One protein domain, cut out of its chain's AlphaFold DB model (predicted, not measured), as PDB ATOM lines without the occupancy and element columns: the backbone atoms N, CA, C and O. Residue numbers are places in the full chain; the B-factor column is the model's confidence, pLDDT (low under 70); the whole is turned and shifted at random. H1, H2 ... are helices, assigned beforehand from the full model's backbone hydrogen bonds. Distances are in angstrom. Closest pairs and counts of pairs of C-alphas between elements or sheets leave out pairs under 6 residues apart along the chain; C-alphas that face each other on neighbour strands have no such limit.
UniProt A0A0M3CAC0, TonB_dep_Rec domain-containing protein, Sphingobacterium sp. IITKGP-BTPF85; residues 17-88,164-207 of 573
ATOM      1  N   LYS A  17      41.089  59.431   8.479       96.62
ATOM      2  CA  LYS A  17      41.505  59.430   7.079       96.62
ATOM      3  C   LYS A  17      42.884  60.064   6.908       96.62
ATOM      4  O   LYS A  17      43.779  59.402   6.396       96.62
ATOM      5  N   ASP A  18      43.069  61.298   7.369       96.69
ATOM      6  CA  ASP A  18      44.336  62.014   7.172       96.69
ATOM      7  C   ASP A  18      45.486  61.328   7.915       96.69
ATOM      8  O   ASP A  18      46.593  61.221   7.390       96.69
ATOM      9  N   PHE A  19      45.221  60.800   9.114       96.56
ATOM     10  CA  PHE A  19      46.213  60.035   9.865       96.56
ATOM     11  C   PHE A  19      46.637  58.767   9.112       96.56
ATOM     12  O   PHE A  19      47.832  58.525   8.941       96.56
ATOM     13  N   ILE A  20      45.672  57.980   8.624       97.25
ATOM     14  CA  ILE A  20      45.924  56.751   7.858       97.25
ATOM     15  C   ILE A  20      46.667  57.061   6.553       97.25
ATOM     16  O   ILE A  20      47.592  56.333   6.193       97.25
ATOM     17  N   ASP A  21      46.304  58.138   5.855       97.38
ATOM     18  CA  ASP A  21      46.949  58.545   4.603       97.38
ATOM     19  C   ASP A  21      48.418  58.944   4.829       97.38
ATOM     20  O   ASP A  21      49.297  58.527   4.071       97.38
ATOM     21  N   ILE A  22      48.714  59.672   5.912       96.88
ATOM     22  CA  ILE A  22      50.094  59.990   6.312       96.88
ATOM     23  C   ILE A  22      50.870  58.712   6.651       96.88
ATOM     24  O   ILE A  22      52.018  58.560   6.233       96.88
ATOM     25  N   GLU A  23      50.269  57.780   7.395       97.12
ATOM     26  CA  GLU A  23      50.926  56.516   7.741       97.12
ATOM     27  C   GLU A  23      51.253  55.671   6.511       97.12
ATOM     28  O   GLU A  23      52.377  55.178   6.413       97.12
ATOM     29  N   LYS A  24      50.321  55.563   5.556       97.50
ATOM     30  CA  LYS A  24      50.548  54.902   4.264       97.50
ATOM     31  C   LYS A  24      51.679  55.570   3.490       97.50
ATOM     32  O   LYS A  24      52.624  54.893   3.105       97.50
ATOM     33  N   MET A  25      51.653  56.899   3.359       98.00
ATOM     34  CA  MET A  25      52.721  57.647   2.689       98.00
ATOM     35  C   MET A  25      54.094  57.372   3.324       98.00
ATOM     36  O   MET A  25      55.077  57.166   2.614       98.00
ATOM     37  N   LEU A  26      54.186  57.389   4.658       97.31
ATOM     38  CA  LEU A  26      55.437  57.116   5.372       97.31
ATOM     39  C   LEU A  26      55.891  55.661   5.197       97.31
ATOM     40  O   LEU A  26      57.086  55.412   5.027       97.31
ATOM     41  N   TYR A  27      54.956  54.711   5.213       97.31
ATOM     42  CA  TYR A  27      55.227  53.299   4.953       97.31
ATOM     43  C   TYR A  27      55.786  53.075   3.548       97.31
ATOM     44  O   TYR A  27      56.843  52.459   3.411       97.31
ATOM     45  N   ASP A  28      55.152  53.653   2.530       96.62
ATOM     46  CA  ASP A  28      55.573  53.534   1.130       96.62
ATOM     47  C   ASP A  28      56.948  54.177   0.886       96.62
ATOM     48  O   ASP A  28      57.753  53.666   0.111       96.62
ATOM     49  N   LYS A  29      57.268  55.258   1.613       97.25
ATOM     50  CA  LYS A  29      58.600  55.891   1.618       97.25
ATOM     51  C   LYS A  29      59.649  55.135   2.446       97.25
ATOM     52  O   LYS A  29      60.785  55.590   2.548       97.25
ATOM     53  N   GLY A  30      59.293  54.004   3.055       95.69
ATOM     54  CA  GLY A  30      60.218  53.154   3.803       95.69
ATOM     55  C   GLY A  30      60.581  53.653   5.204       95.69
ATOM     56  O   GLY A  30      61.512  53.114   5.803       95.69
ATOM     57  N   TYR A  31      59.853  54.629   5.763       95.69
ATOM     58  CA  TYR A  31      60.116  55.177   7.105       95.69
ATOM     59  C   TYR A  31      60.131  54.089   8.194       95.69
ATOM     60  O   TYR A  31      60.958  54.116   9.103       95.69
ATOM     61  N   TYR A  32      59.250  53.090   8.078       95.00
ATOM     62  CA  TYR A  32      59.120  52.012   9.064       95.00
ATOM     63  C   TYR A  32      60.060  50.821   8.827       95.00
ATOM     64  O   TYR A  32      60.028  49.872   9.604       95.00
ATOM     65  N   ASN A  33      60.916  50.838   7.797       93.31
ATOM     66  CA  ASN A  33      61.748  49.678   7.445       93.31
ATOM     67  C   ASN A  33      62.673  49.242   8.590       93.31
ATOM     68  O   ASN A  33      62.775  48.049   8.863       93.31
ATOM     69  N   VAL A  34      63.311  50.188   9.291       90.56
ATOM     70  CA  VAL A  34      64.170  49.873  10.450       90.56
ATOM     71  C   VAL A  34      63.354  49.203  11.555       90.56
ATOM     72  O   VAL A  34      63.774  48.192  12.111       90.56
ATOM     73  N   TYR A  35      62.154  49.718  11.826       91.19
ATOM     74  CA  TYR A  35      61.282  49.176  12.859       91.19
ATOM     75  C   TYR A  35      60.763  47.779  12.520       91.19
ATOM     76  O   TYR A  35      60.756  46.903  13.371       91.19
ATOM     77  N   LEU A  36      60.372  47.544  11.270       92.12
ATOM     78  CA  LEU A  36      59.776  46.277  10.848       92.12
ATOM     79  C   LEU A  36      60.812  45.172  10.613       92.12
ATOM     80  O   LEU A  36      60.491  44.000  10.818       92.12
ATOM     81  N   ASN A  37      62.029  45.536  10.194       89.38
ATOM     82  CA  ASN A  37      63.067  44.575   9.817       89.38
ATOM     83  C   ASN A  37      64.116  44.367  10.916       89.38
ATOM     84  O   ASN A  37      64.526  43.232  11.140       89.38
ATOM     85  N   SER A  38      64.547  45.435  11.597       86.88
ATOM     86  CA  SER A  38      65.667  45.378  12.550       86.88
ATOM     87  C   SER A  38      65.214  45.281  14.006       86.88
ATOM     88  O   SER A  38      65.875  44.628  14.804       86.88
ATOM     89  N   ILE A  39      64.081  45.897  14.359       89.38
ATOM     90  CA  ILE A  39      63.503  45.873  15.718       89.38
ATOM     91  C   ILE A  39      62.018  45.492  15.682       89.38
ATOM     92  O   ILE A  39      61.171  46.126  16.307       89.38
ATOM     93  N   GLY A  40      61.707  44.417  14.945       90.19
ATOM     94  CA  GLY A  40      60.338  43.975  14.636       90.19
ATOM     95  C   GLY A  40      59.444  43.658  15.840       90.19
ATOM     96  O   GLY A  40      58.239  43.484  15.665       90.19
ATOM     97  N   TYR A  41      60.019  43.602  17.044       92.31
ATOM     98  CA  TYR A  41      59.295  43.457  18.300       92.31
ATOM     99  C   TYR A  41      58.606  44.738  18.769       92.31
ATOM    100  O   TYR A  41      57.722  44.634  19.607       92.31
ATOM    101  N   VAL A  42      58.992  45.927  18.297       93.94
ATOM    102  CA  VAL A  42      58.417  47.204  18.758       93.94
ATOM    103  C   VAL A  42      56.979  47.347  18.263       93.94
ATOM    104  O   VAL A  42      56.714  47.140  17.080       93.94
ATOM    105  N   ALA A  43      56.058  47.716  19.159       94.56
ATOM    106  CA  ALA A  43      54.647  47.927  18.830       94.56
ATOM    107  C   ALA A  43      54.469  48.912  17.667       94.56
ATOM    108  O   ALA A  43      55.004  50.020  17.685       94.56
ATOM    109  N   MET A  44      53.677  48.508  16.677       95.38
ATOM    110  CA  MET A  44      53.322  49.329  15.521       95.38
ATOM    111  C   MET A  44      51.865  49.764  15.630       95.38
ATOM    112  O   MET A  44      51.052  49.093  16.263       95.38
ATOM    113  N   THR A  45      51.513  50.875  14.985       95.88
ATOM    114  CA  THR A  45      50.100  51.244  14.879       95.88
ATOM    115  C   THR A  45      49.342  50.182  14.071       95.88
ATOM    116  O   THR A  45      49.925  49.555  13.177       95.88
ATOM    117  N   PRO A  46      48.035  49.998  14.328       96.00
ATOM    118  CA  PRO A  46      47.210  49.034  13.604       96.00
ATOM    119  C   PRO A  46      47.324  49.133  12.075       96.00
ATOM    120  O   PRO A  46      47.376  48.113  11.394       96.00
ATOM    121  N   VAL A  47      47.430  50.345  11.520       96.75
ATOM    122  CA  VAL A  47      47.577  50.564  10.071       96.75
ATOM    123  C   VAL A  47      48.890  49.992   9.548       96.75
ATOM    124  O   VAL A  47      48.893  49.272   8.552       96.75
ATOM    125  N   ILE A  48      50.006  50.293  10.215       96.88
ATOM    126  CA  ILE A  48      51.327  49.813   9.802       96.88
ATOM    127  C   ILE A  48      51.405  48.289   9.921       96.88
ATOM    128  O   ILE A  48      51.961  47.634   9.037       96.88
ATOM    129  N   ASP A  49      50.789  47.711  10.954       94.94
ATOM    130  CA  ASP A  49      50.711  46.260  11.111       94.94
ATOM    131  C   ASP A  49      49.895  45.589   9.988       94.94
ATOM    132  O   ASP A  49      50.343  44.590   9.419       94.94
ATOM    133  N   ILE A  50      48.753  46.170   9.595       96.81
ATOM    134  CA  ILE A  50      47.938  45.703   8.457       96.81
ATOM    135  C   ILE A  50      48.743  45.736   7.149       96.81
ATOM    136  O   ILE A  50      48.738  44.758   6.395       96.81
ATOM    137  N   LEU A  51      49.439  46.842   6.866       96.81
ATOM    138  CA  LEU A  51      50.233  46.993   5.640       96.81
ATOM    139  C   LEU A  51      51.385  45.980   5.584       96.81
ATOM    140  O   LEU A  51      51.598  45.345   4.551       96.81
ATOM    141  N   ASP A  52      52.084  45.770   6.702       95.62
ATOM    142  CA  ASP A  52      53.178  44.800   6.786       95.62
ATOM    143  C   ASP A  52      52.690  43.349   6.652       95.62
ATOM    144  O   ASP A  52      53.296  42.561   5.924       95.62
ATOM    145  N   LYS A  53      51.554  42.995   7.271       95.56
ATOM    146  CA  LYS A  53      50.920  41.676   7.091       95.56
ATOM    147  C   LYS A  53      50.560  41.419   5.628       95.56
ATOM    148  O   LYS A  53      50.826  40.329   5.124       95.56
ATOM    149  N   ARG A  54      50.015  42.420   4.927       96.44
ATOM    150  CA  ARG A  54      49.720  42.322   3.488       96.44
ATOM    151  C   ARG A  54      50.997  42.140   2.669       96.44
ATOM    152  O   ARG A  54      51.039  41.268   1.808       96.44
ATOM    153  N   LYS A  55      52.044  42.929   2.939       94.38
ATOM    154  CA  LYS A  55      53.337  42.833   2.237       94.38
ATOM    155  C   LYS A  55      53.980  41.450   2.394       94.38
ATOM    156  O   LYS A  55      54.597  40.958   1.457       94.38
ATOM    157  N   LYS A  56      53.797  40.814   3.554       93.25
ATOM    158  CA  LYS A  56      54.258  39.448   3.862       93.25
ATOM    159  C   LYS A  56      53.303  38.342   3.393       93.25
ATOM    160  O   LYS A  56      53.527  37.187   3.733       93.25
ATOM    161  N   ALA A  57      52.247  38.683   2.651       95.94
ATOM    162  CA  ALA A  57      51.210  37.757   2.189       95.94
ATOM    163  C   ALA A  57      50.505  36.966   3.315       95.94
ATOM    164  O   ALA A  57      49.984  35.880   3.079       95.94
ATOM    165  N   LEU A  58      50.456  37.515   4.537       95.44
ATOM    166  CA  LEU A  58      49.749  36.912   5.678       95.44
ATOM    167  C   LEU A  58      48.244  37.210   5.670       95.44
ATOM    168  O   LEU A  58      47.481  36.542   6.358       95.44
ATOM    169  N   ILE A  59      47.826  38.234   4.924       97.25
ATOM    170  CA  ILE A  59      46.426  38.611   4.711       97.25
ATOM    171  C   ILE A  59      46.211  38.969   3.241       97.25
ATOM    172  O   ILE A  59      47.143  39.424   2.566       97.25
ATOM    173  N   THR A  60      44.985  38.809   2.743       97.81
ATOM    174  CA  THR A  60      44.660  39.178   1.360       97.81
ATOM    175  C   THR A  60      44.567  40.699   1.189       97.81
ATOM    176  O   THR A  60      44.447  41.469   2.148       97.81
ATOM    177  N   SER A  61      44.580  41.168  -0.064       95.75
ATOM    178  CA  SER A  61      44.307  42.583  -0.354       95.75
ATOM    179  C   SER A  61      42.900  43.003   0.088       95.75
ATOM    180  O   SER A  61      42.710  44.166   0.441       95.75
ATOM    181  N   LEU A  62      41.930  42.081   0.061       97.19
ATOM    182  CA  LEU A  62      40.565  42.339   0.511       97.19
ATOM    183  C   LEU A  62      40.523  42.515   2.034       97.19
ATOM    184  O   LEU A  62      39.979  43.507   2.512       97.19
ATOM    185  N   ASP A  63      41.181  41.629   2.785       97.19
ATOM    186  CA  ASP A  63      41.260  41.713   4.251       97.19
ATOM    187  C   ASP A  63      41.944  43.002   4.707       97.19
ATOM    188  O   ASP A  63      41.460  43.693   5.602       97.19
ATOM    189  N   SER A  64      43.048  43.373   4.051       96.81
ATOM    190  CA  SER A  64      43.766  44.620   4.327       96.81
ATOM    191  C   SER A  64      42.877  45.854   4.133       96.81
ATOM    192  O   SER A  64      42.862  46.742   4.992       96.81
ATOM    193  N   SER A  65      42.097  45.898   3.047       96.44
ATOM    194  CA  SER A  65      41.122  46.968   2.807       96.44
ATOM    195  C   SER A  65      40.008  46.971   3.853       96.44
ATOM    196  O   SER A  65      39.692  48.031   4.388       96.44
ATOM    197  N   ASN A  66      39.455  45.808   4.205       97.19
ATOM    198  CA  ASN A  66      38.384  45.691   5.198       97.19
ATOM    199  C   ASN A  66      38.836  46.152   6.591       97.19
ATOM    200  O   ASN A  66      38.150  46.952   7.228       97.19
ATOM    201  N   LEU A  67      40.017  45.722   7.043       96.06
ATOM    202  CA  LEU A  67      40.591  46.146   8.322       96.06
ATOM    203  C   LEU A  67      40.878  47.652   8.340       96.06
ATOM    204  O   LEU A  67      40.546  48.329   9.309       96.06
ATOM    205  N   THR A  68      41.423  48.202   7.250       96.19
ATOM    206  CA  THR A  68      41.670  49.650   7.138       96.19
ATOM    207  C   THR A  68      40.363  50.450   7.154       96.19
ATOM    208  O   THR A  68      40.279  51.483   7.816       96.19
ATOM    209  N   ASN A  69      39.321  49.961   6.475       96.19
ATOM    210  CA  ASN A  69      37.994  50.578   6.482       96.19
ATOM    211  C   ASN A  69      37.351  50.548   7.874       96.19
ATOM    212  O   ASN A  69      36.715  51.526   8.265       96.19
ATOM    213  N   LYS A  70      37.573  49.482   8.654       95.19
ATOM    214  CA  LYS A  70      37.132  49.418  10.054       95.19
ATOM    215  C   LYS A  70      37.767  50.535  10.887       95.19
ATOM    216  O   LYS A  70      37.053  51.229  11.604       95.19
ATOM    217  N   LEU A  71      39.075  50.770  10.739       96.31
ATOM    218  CA  LEU A  71      39.769  51.868  11.430       96.31
ATOM    219  C   LEU A  71      39.250  53.248  11.002       96.31
ATOM    220  O   LEU A  71      39.110  54.137  11.838       96.31
ATOM    221  N   LEU A  72      38.919  53.437   9.719       96.25
ATOM    222  CA  LEU A  72      38.361  54.699   9.219       96.25
ATOM    223  C   LEU A  72      37.036  55.065   9.899       96.25
ATOM    224  O   LEU A  72      36.812  56.241  10.183       96.25
ATOM    225  N   GLN A  73      36.189  54.075  10.185       94.81
ATOM    226  CA  GLN A  73      34.852  54.269  10.756       94.81
ATOM    227  C   GLN A  73      34.836  54.404  12.289       94.81
ATOM    228  O   GLN A  73      33.826  54.818  12.854       94.81
ATOM    229  N   GLN A  74      35.930  54.066  12.978       93.88
ATOM    230  CA  GLN A  74      35.993  54.100  14.442       93.88
ATOM    231  C   GLN A  74      36.028  55.524  14.999       93.88
ATOM    232  O   GLN A  74      36.730  56.391  14.494       93.88
ATOM    233  N   ASN A  75      35.351  55.756  16.121       92.56
ATOM    234  CA  ASN A  75      35.494  57.000  16.872       92.56
ATOM    235  C   ASN A  75      36.284  56.728  18.153       92.56
ATOM    236  O   ASN A  75      35.703  56.423  19.191       92.56
ATOM    237  N   GLY A  76      37.614  56.835  18.093       93.06
ATOM    238  CA  GLY A  76      38.471  56.434  19.210       93.06
ATOM    239  C   GLY A  76      38.287  57.254  20.487       93.06
ATOM    240  O   GLY A  76      38.476  56.719  21.576       93.06
ATOM    241  N   LEU A  77      37.899  58.530  20.378       92.69
ATOM    242  CA  LEU A  77      37.580  59.359  21.548       92.69
ATOM    243  C   LEU A  77      36.299  58.871  22.223       92.69
ATOM    244  O   LEU A  77      36.281  58.677  23.436       92.69
ATOM    245  N   LYS A  78      35.247  58.624  21.433       92.25
ATOM    246  CA  LYS A  78      33.984  58.091  21.946       92.25
ATOM    247  C   LYS A  78      34.160  56.687  22.524       92.25
ATOM    248  O   LYS A  78      33.737  56.450  23.647       92.25
ATOM    249  N   ASN A  79      34.837  55.798  21.802       93.81
ATOM    250  CA  ASN A  79      35.116  54.432  22.244       93.81
ATOM    251  C   ASN A  79      35.851  54.407  23.588       93.81
ATOM    252  O   ASN A  79      35.534  53.598  24.455       93.81
ATOM    253  N   TYR A  80      36.826  55.302  23.773       95.06
ATOM    254  CA  TYR A  80      37.502  55.450  25.055       95.06
ATOM    255  C   TYR A  80      36.561  55.999  26.135       95.06
ATOM    256  O   TYR A  80      36.458  55.403  27.202       95.06
ATOM    257  N   ALA A  81      35.854  57.104  25.876       94.50
ATOM    258  CA  ALA A  81      34.953  57.703  26.860       94.50
ATOM    259  C   ALA A  81      33.880  56.711  27.336       94.50
ATOM    260  O   ALA A  81      33.635  56.602  28.535       94.50
ATOM    261  N   ASP A  82      33.284  55.955  26.415       93.31
ATOM    262  CA  ASP A  82      32.255  54.964  26.725       93.31
ATOM    263  C   ASP A  82      32.809  53.805  27.570       93.31
ATOM    264  O   ASP A  82      32.127  53.335  28.480       93.31
ATOM    265  N   ALA A  83      34.041  53.356  27.299       94.50
ATOM    266  CA  ALA A  83      34.631  52.199  27.972       94.50
ATOM    267  C   ALA A  83      35.330  52.538  29.305       94.50
ATOM    268  O   ALA A  83      35.369  51.705  30.209       94.50
ATOM    269  N   PHE A  84      35.888  53.746  29.449       95.56
ATOM    270  CA  PHE A  84      36.708  54.125  30.608       95.56
ATOM    271  C   PHE A  84      36.000  55.051  31.593       95.56
ATOM    272  O   PHE A  84      36.244  54.935  32.798       95.56
ATOM    273  N   TYR A  85      35.174  55.986  31.109       95.06
ATOM    274  CA  TYR A  85      34.662  57.059  31.958       95.06
ATOM    275  C   TYR A  85      33.451  56.636  32.780       95.06
ATOM    276  O   TYR A  85      32.364  56.366  32.265       95.06
ATOM    277  N   GLU A  86      33.603  56.735  34.092       92.56
ATOM    278  CA  GLU A  86      32.543  56.616  35.084       92.56
ATOM    279  C   GLU A  86      32.054  57.996  35.538       92.56
ATOM    280  O   GLU A  86      32.615  59.030  35.173       92.56
ATOM    281  N   ASN A  87      30.964  58.030  36.306       92.81
ATOM    282  CA  ASN A  87      30.461  59.276  36.881       92.81
ATOM    283  C   ASN A  87      31.312  59.656  38.106       92.81
ATOM    284  O   ASN A  87      31.238  58.959  39.120       92.81
ATOM    285  N   PRO A  88      32.090  60.749  38.050       94.25
ATOM    286  CA  PRO A  88      32.884  61.192  39.190       94.25
ATOM    287  C   PRO A  88      31.999  61.679  40.343       94.25
ATOM    288  O   PRO A  88      30.960  62.322  40.136       94.25
ATOM    289  N   THR A 164      49.393  54.637  23.991       94.31
ATOM    290  CA  THR A 164      50.247  54.836  22.819       94.31
ATOM    291  C   THR A 164      50.852  53.525  22.331       94.31
ATOM    292  O   THR A 164      51.156  52.643  23.131       94.31
ATOM    293  N   TYR A 165      51.056  53.425  21.018       94.19
ATOM    294  CA  TYR A 165      51.801  52.346  20.371       94.19
ATOM    295  C   TYR A 165      53.263  52.782  20.271       94.19
ATOM    296  O   TYR A 165      53.591  53.619  19.429       94.19
ATOM    297  N   ALA A 166      54.115  52.301  21.179       90.38
ATOM    298  CA  ALA A 166      55.520  52.711  21.285       90.38
ATOM    299  C   ALA A 166      55.710  54.248  21.284       90.38
ATOM    300  O   ALA A 166      56.569  54.791  20.592       90.38
ATOM    301  N   GLY A 167      54.866  54.968  22.034       90.19
ATOM    302  CA  GLY A 167      54.888  56.434  22.123       90.19
ATOM    303  C   GLY A 167      54.069  57.168  21.054       90.19
ATOM    304  O   GLY A 167      53.895  58.382  21.152       90.19
ATOM    305  N   LYS A 168      53.501  56.466  20.064       91.69
ATOM    306  CA  LYS A 168      52.640  57.064  19.035       91.69
ATOM    307  C   LYS A 168      51.157  56.990  19.412       91.69
ATOM    308  O   LYS A 168      50.625  55.916  19.687       91.69
ATOM    309  N   THR A 169      50.468  58.131  19.397       92.12
ATOM    310  CA  THR A 169      49.008  58.208  19.595       92.12
ATOM    311  C   THR A 169      48.268  57.970  18.278       92.12
ATOM    312  O   THR A 169      48.765  58.327  17.210       92.12
ATOM    313  N   VAL A 170      47.063  57.393  18.345       94.06
ATOM    314  CA  VAL A 170      46.201  57.157  17.170       94.06
ATOM    315  C   VAL A 170      44.773  57.680  17.412       94.06
ATOM    316  O   VAL A 170      44.363  57.819  18.572       94.06
ATOM    317  N   PRO A 171      44.007  58.026  16.359       93.94
ATOM    318  CA  PRO A 171      42.638  58.540  16.502       93.94
ATOM    319  C   PRO A 171      41.549  57.446  16.539       93.94
ATOM    320  O   PRO A 171      40.446  57.705  17.012       93.94
ATOM    321  N   TYR A 172      41.867  56.216  16.129       94.56
ATOM    322  CA  TYR A 172      40.936  55.090  15.949       94.56
ATOM    323  C   TYR A 172      41.051  54.024  17.064       94.56
ATOM    324  O   TYR A 172      41.111  52.827  16.815       94.56
ATOM    325  N   LEU A 173      41.156  54.438  18.330       94.25
ATOM    326  CA  LEU A 173      41.288  53.495  19.453       94.25
ATOM    327  C   LEU A 173      40.029  52.626  19.654       94.25
ATOM    328  O   LEU A 173      38.898  53.107  19.564       94.25
ATOM    329  N   GLN A 174      40.236  51.351  19.987       94.44
ATOM    330  CA  GLN A 174      39.187  50.376  20.293       94.44
ATOM    331  C   GLN A 174      39.677  49.446  21.410       94.44
ATOM    332  O   GLN A 174      40.824  49.004  21.377       94.44
ATOM    333  N   PHE A 175      38.809  49.144  22.378       95.31
ATOM    334  CA  PHE A 175      39.161  48.348  23.568       95.31
ATOM    335  C   PHE A 175      38.221  47.179  23.834       95.31
ATOM    336  O   PHE A 175      38.537  46.321  24.648       95.31
ATOM    337  N   LEU A 176      37.078  47.159  23.153       95.31
ATOM    338  CA  LEU A 176      36.088  46.096  23.218       95.31
ATOM    339  C   LEU A 176      35.832  45.582  21.804       95.31
ATOM    340  O   LEU A 176      35.862  46.371  20.853       95.31
ATOM    341  N   ASP A 177      35.596  44.288  21.655       91.62
ATOM    342  CA  ASP A 177      35.125  43.714  20.400       91.62
ATOM    343  C   ASP A 177      33.611  43.941  20.201       91.62
ATOM    344  O   ASP A 177      32.959  44.667  20.955       91.62
ATOM    345  N   GLU A 178      33.045  43.347  19.150       87.62
ATOM    346  CA  GLU A 178      31.628  43.504  18.793       87.62
ATOM    347  C   GLU A 178      30.667  42.817  19.776       87.62
ATOM    348  O   GLU A 178      29.494  43.183  19.830       87.62
ATOM    349  N   VAL A 179      31.153  41.857  20.571       92.00
ATOM    350  CA  VAL A 179      30.374  41.157  21.604       92.00
ATOM    351  C   VAL A 179      30.657  41.687  23.017       92.00
ATOM    352  O   VAL A 179      30.053  41.218  23.980       92.00
ATOM    353  N   GLY A 180      31.529  42.693  23.146       89.50
ATOM    354  CA  GLY A 180      31.868  43.362  24.401       89.50
ATOM    355  C   GLY A 180      33.028  42.737  25.181       89.50
ATOM    356  O   GLY A 180      33.202  43.074  26.351       89.50
ATOM    357  N   ALA A 181      33.824  41.846  24.581       94.06
ATOM    358  CA  ALA A 181      35.027  41.300  25.207       94.06
ATOM    359  C   ALA A 181      36.220  42.260  25.081       94.06
ATOM    360  O   ALA A 181      36.341  42.993  24.099       94.06
ATOM    361  N   GLU A 182      37.116  42.259  26.073       94.50
ATOM    362  CA  GLU A 182      38.299  43.128  26.082       94.50
ATOM    363  C   GLU A 182      39.285  42.765  24.962       94.50
ATOM    364  O   GLU A 182      39.685  41.611  24.802       94.50
ATOM    365  N   LEU A 183      39.725  43.778  24.215       93.50
ATOM    366  CA  LEU A 183      40.761  43.649  23.198       93.50
ATOM    367  C   LEU A 183      42.146  43.956  23.784       93.50
ATOM    368  O   LEU A 183      42.297  44.932  24.532       93.50
ATOM    369  N   PRO A 184      43.182  43.186  23.410       93.00
ATOM    370  CA  PRO A 184      44.548  43.500  23.787       93.00
ATOM    371  C   PRO A 184      45.032  44.764  23.063       93.00
ATOM    372  O   PRO A 184      44.753  44.982  21.883       93.00
ATOM    373  N   PHE A 185      45.804  45.584  23.767       94.44
ATOM    374  CA  PHE A 185      46.415  46.802  23.251       94.44
ATOM    375  C   PHE A 185      47.933  46.634  23.133       94.44
ATOM    376  O   PHE A 185      48.619  46.317  24.103       94.44
ATOM    377  N   GLU A 186      48.494  46.877  21.951       92.44
ATOM    378  CA  GLU A 186      49.935  46.739  21.706       92.44
ATOM    379  C   GLU A 186      50.697  47.973  22.213       92.44
ATOM    380  O   GLU A 186      50.999  48.895  21.462       92.44
ATOM    381  N   LYS A 187      50.995  48.008  23.519       91.19
ATOM    382  CA  LYS A 187      51.656  49.161  24.159       91.19
ATOM    383  C   LYS A 187      53.125  49.308  23.753       91.19
ATOM    384  O   LYS A 187      53.524  50.330  23.205       91.19
ATOM    385  N   ASN A 188      53.931  48.284  24.039       92.00
ATOM    386  CA  ASN A 188      55.379  48.301  23.794       92.00
ATOM    387  C   ASN A 188      55.811  47.282  22.741       92.00
ATOM    388  O   ASN A 188      56.767  47.532  22.006       92.00
ATOM    389  N   TYR A 189      55.108  46.150  22.667       93.31
ATOM    390  CA  TYR A 189      55.490  45.032  21.820       93.31
ATOM    391  C   TYR A 189      54.443  44.713  20.768       93.31
ATOM    392  O   TYR A 189      53.243  44.753  21.040       93.31
ATOM    393  N   ARG A 190      54.929  44.368  19.577       92.94
ATOM    394  CA  ARG A 190      54.116  43.980  18.437       92.94
ATOM    395  C   ARG A 190      53.638  42.545  18.584       92.94
ATOM    396  O   ARG A 190      54.456  41.624  18.654       92.94
ATOM    397  N   LYS A 191      52.323  42.340  18.535       90.81
ATOM    398  CA  LYS A 191      51.723  41.016  18.748       90.81
ATOM    399  C   LYS A 191      52.196  39.989  17.722       90.81
ATOM    400  O   LYS A 191      52.585  38.891  18.100       90.81
ATOM    401  N   LEU A 192      52.251  40.365  16.441       89.88
ATOM    402  CA  LEU A 192      52.686  39.464  15.366       89.88
ATOM    403  C   LEU A 192      54.080  38.867  15.621       89.88
ATOM    404  O   LEU A 192      54.300  37.687  15.370       89.88
ATOM    405  N   TYR A 193      55.018  39.678  16.114       92.19
ATOM    406  CA  TYR A 193      56.383  39.229  16.391       92.19
ATOM    407  C   TYR A 193      56.429  38.271  17.585       92.19
ATOM    408  O   TYR A 193      57.108  37.244  17.545       92.19
ATOM    409  N   LEU A 194      55.677  38.598  18.638       92.00
ATOM    410  CA  LEU A 194      55.592  37.784  19.845       92.00
ATOM    411  C   LEU A 194      54.913  36.438  19.583       92.00
ATOM    412  O   LEU A 194      55.448  35.411  19.984       92.00
ATOM    413  N   ASP A 195      53.810  36.415  18.835       89.19
ATOM    414  CA  ASP A 195      53.092  35.180  18.498       89.19
ATOM    415  C   ASP A 195      53.954  34.227  17.635       89.19
ATOM    416  O   ASP A 195      53.782  33.009  17.687       89.19
ATOM    417  N   GLN A 196      54.903  34.761  16.856       88.69
ATOM    418  CA  GLN A 196      55.806  33.967  16.014       88.69
ATOM    419  C   GLN A 196      57.016  33.401  16.764       88.69
ATOM    420  O   GLN A 196      57.475  32.311  16.430       88.69
ATOM    421  N   LYS A 197      57.570  34.145  17.731       89.25
ATOM    422  CA  LYS A 197      58.860  33.812  18.364       89.25
ATOM    423  C   LYS A 197      58.791  33.515  19.864       89.25
ATOM    424  O   LYS A 197      59.689  32.868  20.385       89.25
ATOM    425  N   TYR A 198      57.750  33.981  20.549       91.12
ATOM    426  CA  TYR A 198      57.625  33.977  22.012       91.12
ATOM    427  C   TYR A 198      56.283  33.383  22.473       91.12
ATOM    428  O   TYR A 198      55.787  33.726  23.542       91.12
ATOM    429  N   ASN A 199      55.681  32.498  21.672       86.62
ATOM    430  CA  ASN A 199      54.401  31.854  21.991       86.62
ATOM    431  C   ASN A 199      54.520  30.649  22.942       86.62
ATOM    432  O   ASN A 199      53.519  30.210  23.499       86.62
ATOM    433  N   THR A 200      55.729  30.114  23.129       88.81
ATOM    434  CA  THR A 200      55.993  28.908  23.922       88.81
ATOM    435  C   THR A 200      56.996  29.238  25.018       88.81
ATOM    436  O   THR A 200      58.040  29.822  24.744       88.81
ATOM    437  N   GLY A 201      56.688  28.872  26.264       90.06
ATOM    438  CA  GLY A 201      57.566  29.092  27.421       90.06
ATOM    439  C   GLY A 201      57.500  30.489  28.053       90.06
ATOM    440  O   GLY A 201      58.129  30.706  29.085       90.06
ATOM    441  N   TYR A 202      56.705  31.405  27.493       94.81
ATOM    442  CA  TYR A 202      56.483  32.757  28.016       94.81
ATOM    443  C   TYR A 202      55.041  32.930  28.514       94.81
ATOM    444  O   TYR A 202      54.125  32.234  28.080       94.81
ATOM    445  N   LEU A 203      54.840  33.880  29.426       95.44
ATOM    446  CA  LEU A 203      53.518  34.346  29.847       95.44
ATOM    447  C   LEU A 203      52.876  35.220  28.758       95.44
ATOM    448  O   LEU A 203      53.556  35.705  27.854       95.44
ATOM    449  N   ASP A 204      51.573  35.484  28.878       93.00
ATOM    450  CA  ASP A 204      50.860  36.385  27.967       93.00
ATOM    451  C   ASP A 204      51.484  37.792  27.951       93.00
ATOM    452  O   ASP A 204      51.605  38.465  28.976       93.00
ATOM    453  N   TRP A 205      51.857  38.261  26.764       92.81
ATOM    454  CA  TRP A 205      52.432  39.589  26.549       92.81
ATOM    455  C   TRP A 205      51.381  40.687  26.360       92.81
ATOM    456  O   TRP A 205      51.731  41.857  26.213       92.81
ATOM    457  N   SER A 206      50.103  40.331  26.318       92.12
ATOM    458  CA  SER A 206      49.030  41.270  26.020       92.12
ATOM    459  C   SER A 206      48.812  42.254  27.172       92.12
ATOM    460  O   SER A 206      48.831  41.885  28.351       92.12
ATOM    461  N   TYR A 207      48.594  43.523  26.827       95.19
ATOM    462  CA  TYR A 207      48.156  44.563  27.757       95.19
ATOM    463  C   TYR A 207      46.652  44.775  27.586       95.19
ATOM    464  O   TYR A 207      46.203  45.002  26.467       95.19
TER     465      TYR A 207
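AT A GLANCE: This is residues 17 to 88 and 164 to 207 of the 573 residues of the protein "TonB_dep_Rec domain-containing protein" of Sphingobacterium sp. IITKGP-BTPF85 (UniProt A0A0M3CAC0). A three-helix bundle, H1, H3 and H4, its centres set in a triangle, makes up one side of this model. The long unnamed stretch of residues 164 to 190 runs along the other side, and H5 and H6 lie on that side too, toward opposite ends; short H2 sits near one end of the bundle. The printed part has 116 residues, with six named helices in the order H1 to H6 and no named strand, and its class is all helix, though under half of the residues, 56, are in named elements. The whole is compact, with a radius of gyration of the C-alphas of 14.9 A, and spans 45 by 39 by 27 A.

IN THESE COORDINATES: Start with H4, the longest helix, residues 61 to 73: find C-alpha 61 at (44.307, 42.583, -0.354), from where it runs 18.7 A to C-alpha 73. Before it, H3 takes residues 46 to 55, 14.3 A long. H1, residues 17 to 28, begins at C-alpha 17 at (41.505, 59.430, 7.079) and runs 16.4 A. H2 is residues 33 to 37. After H4 comes H5, residues 76 to 84, 11.8 A long. H6, residues 191 to 197, ends at C-alpha 197 at (58.860, 33.812, 18.364).

HOW THE PARTS SIT: Begin with the helical hairpin of H3 and H4, which touch at a shallow tilt of 9 degrees and run opposite ways. Look for their closest C-alphas at Ile 50 and Ser 64, 6.0 A apart. H1 touches H3 at a steep tilt of 40 degrees, the same way; their closest C-alphas, those of Ile 20 and Val 47, are 6.8 A apart. H1 and H4 are close but not clearly touching, with the C-alphas of Lys 17 and Leu 72 closest at 6.1 A. H2 is close to H3 but not clearly touching; the closest C-alphas are those of Leu 36 and Asp 52, 7.9 A apart. H5 touches no helix and is apart from H4. H6 is only just apart from H3, with 8.3 A between their closest C-alphas. In each of the six helices every O i to N i+4 pair is within hydrogen-bond range.

THE WHOLE: The C-alphas of Ala 57 and Pro 88, the two farthest apart, are 47.5 A from each other. Residues 89 to 163 are not printed, and C-alphas 88 and 164 stand 24.7 A apart across this cut, which falls in the link from H5 to H6. Of the links that are printed whole, none is long. The mean pLDDT of the printed part is 94.0, and no printed residue is under 70.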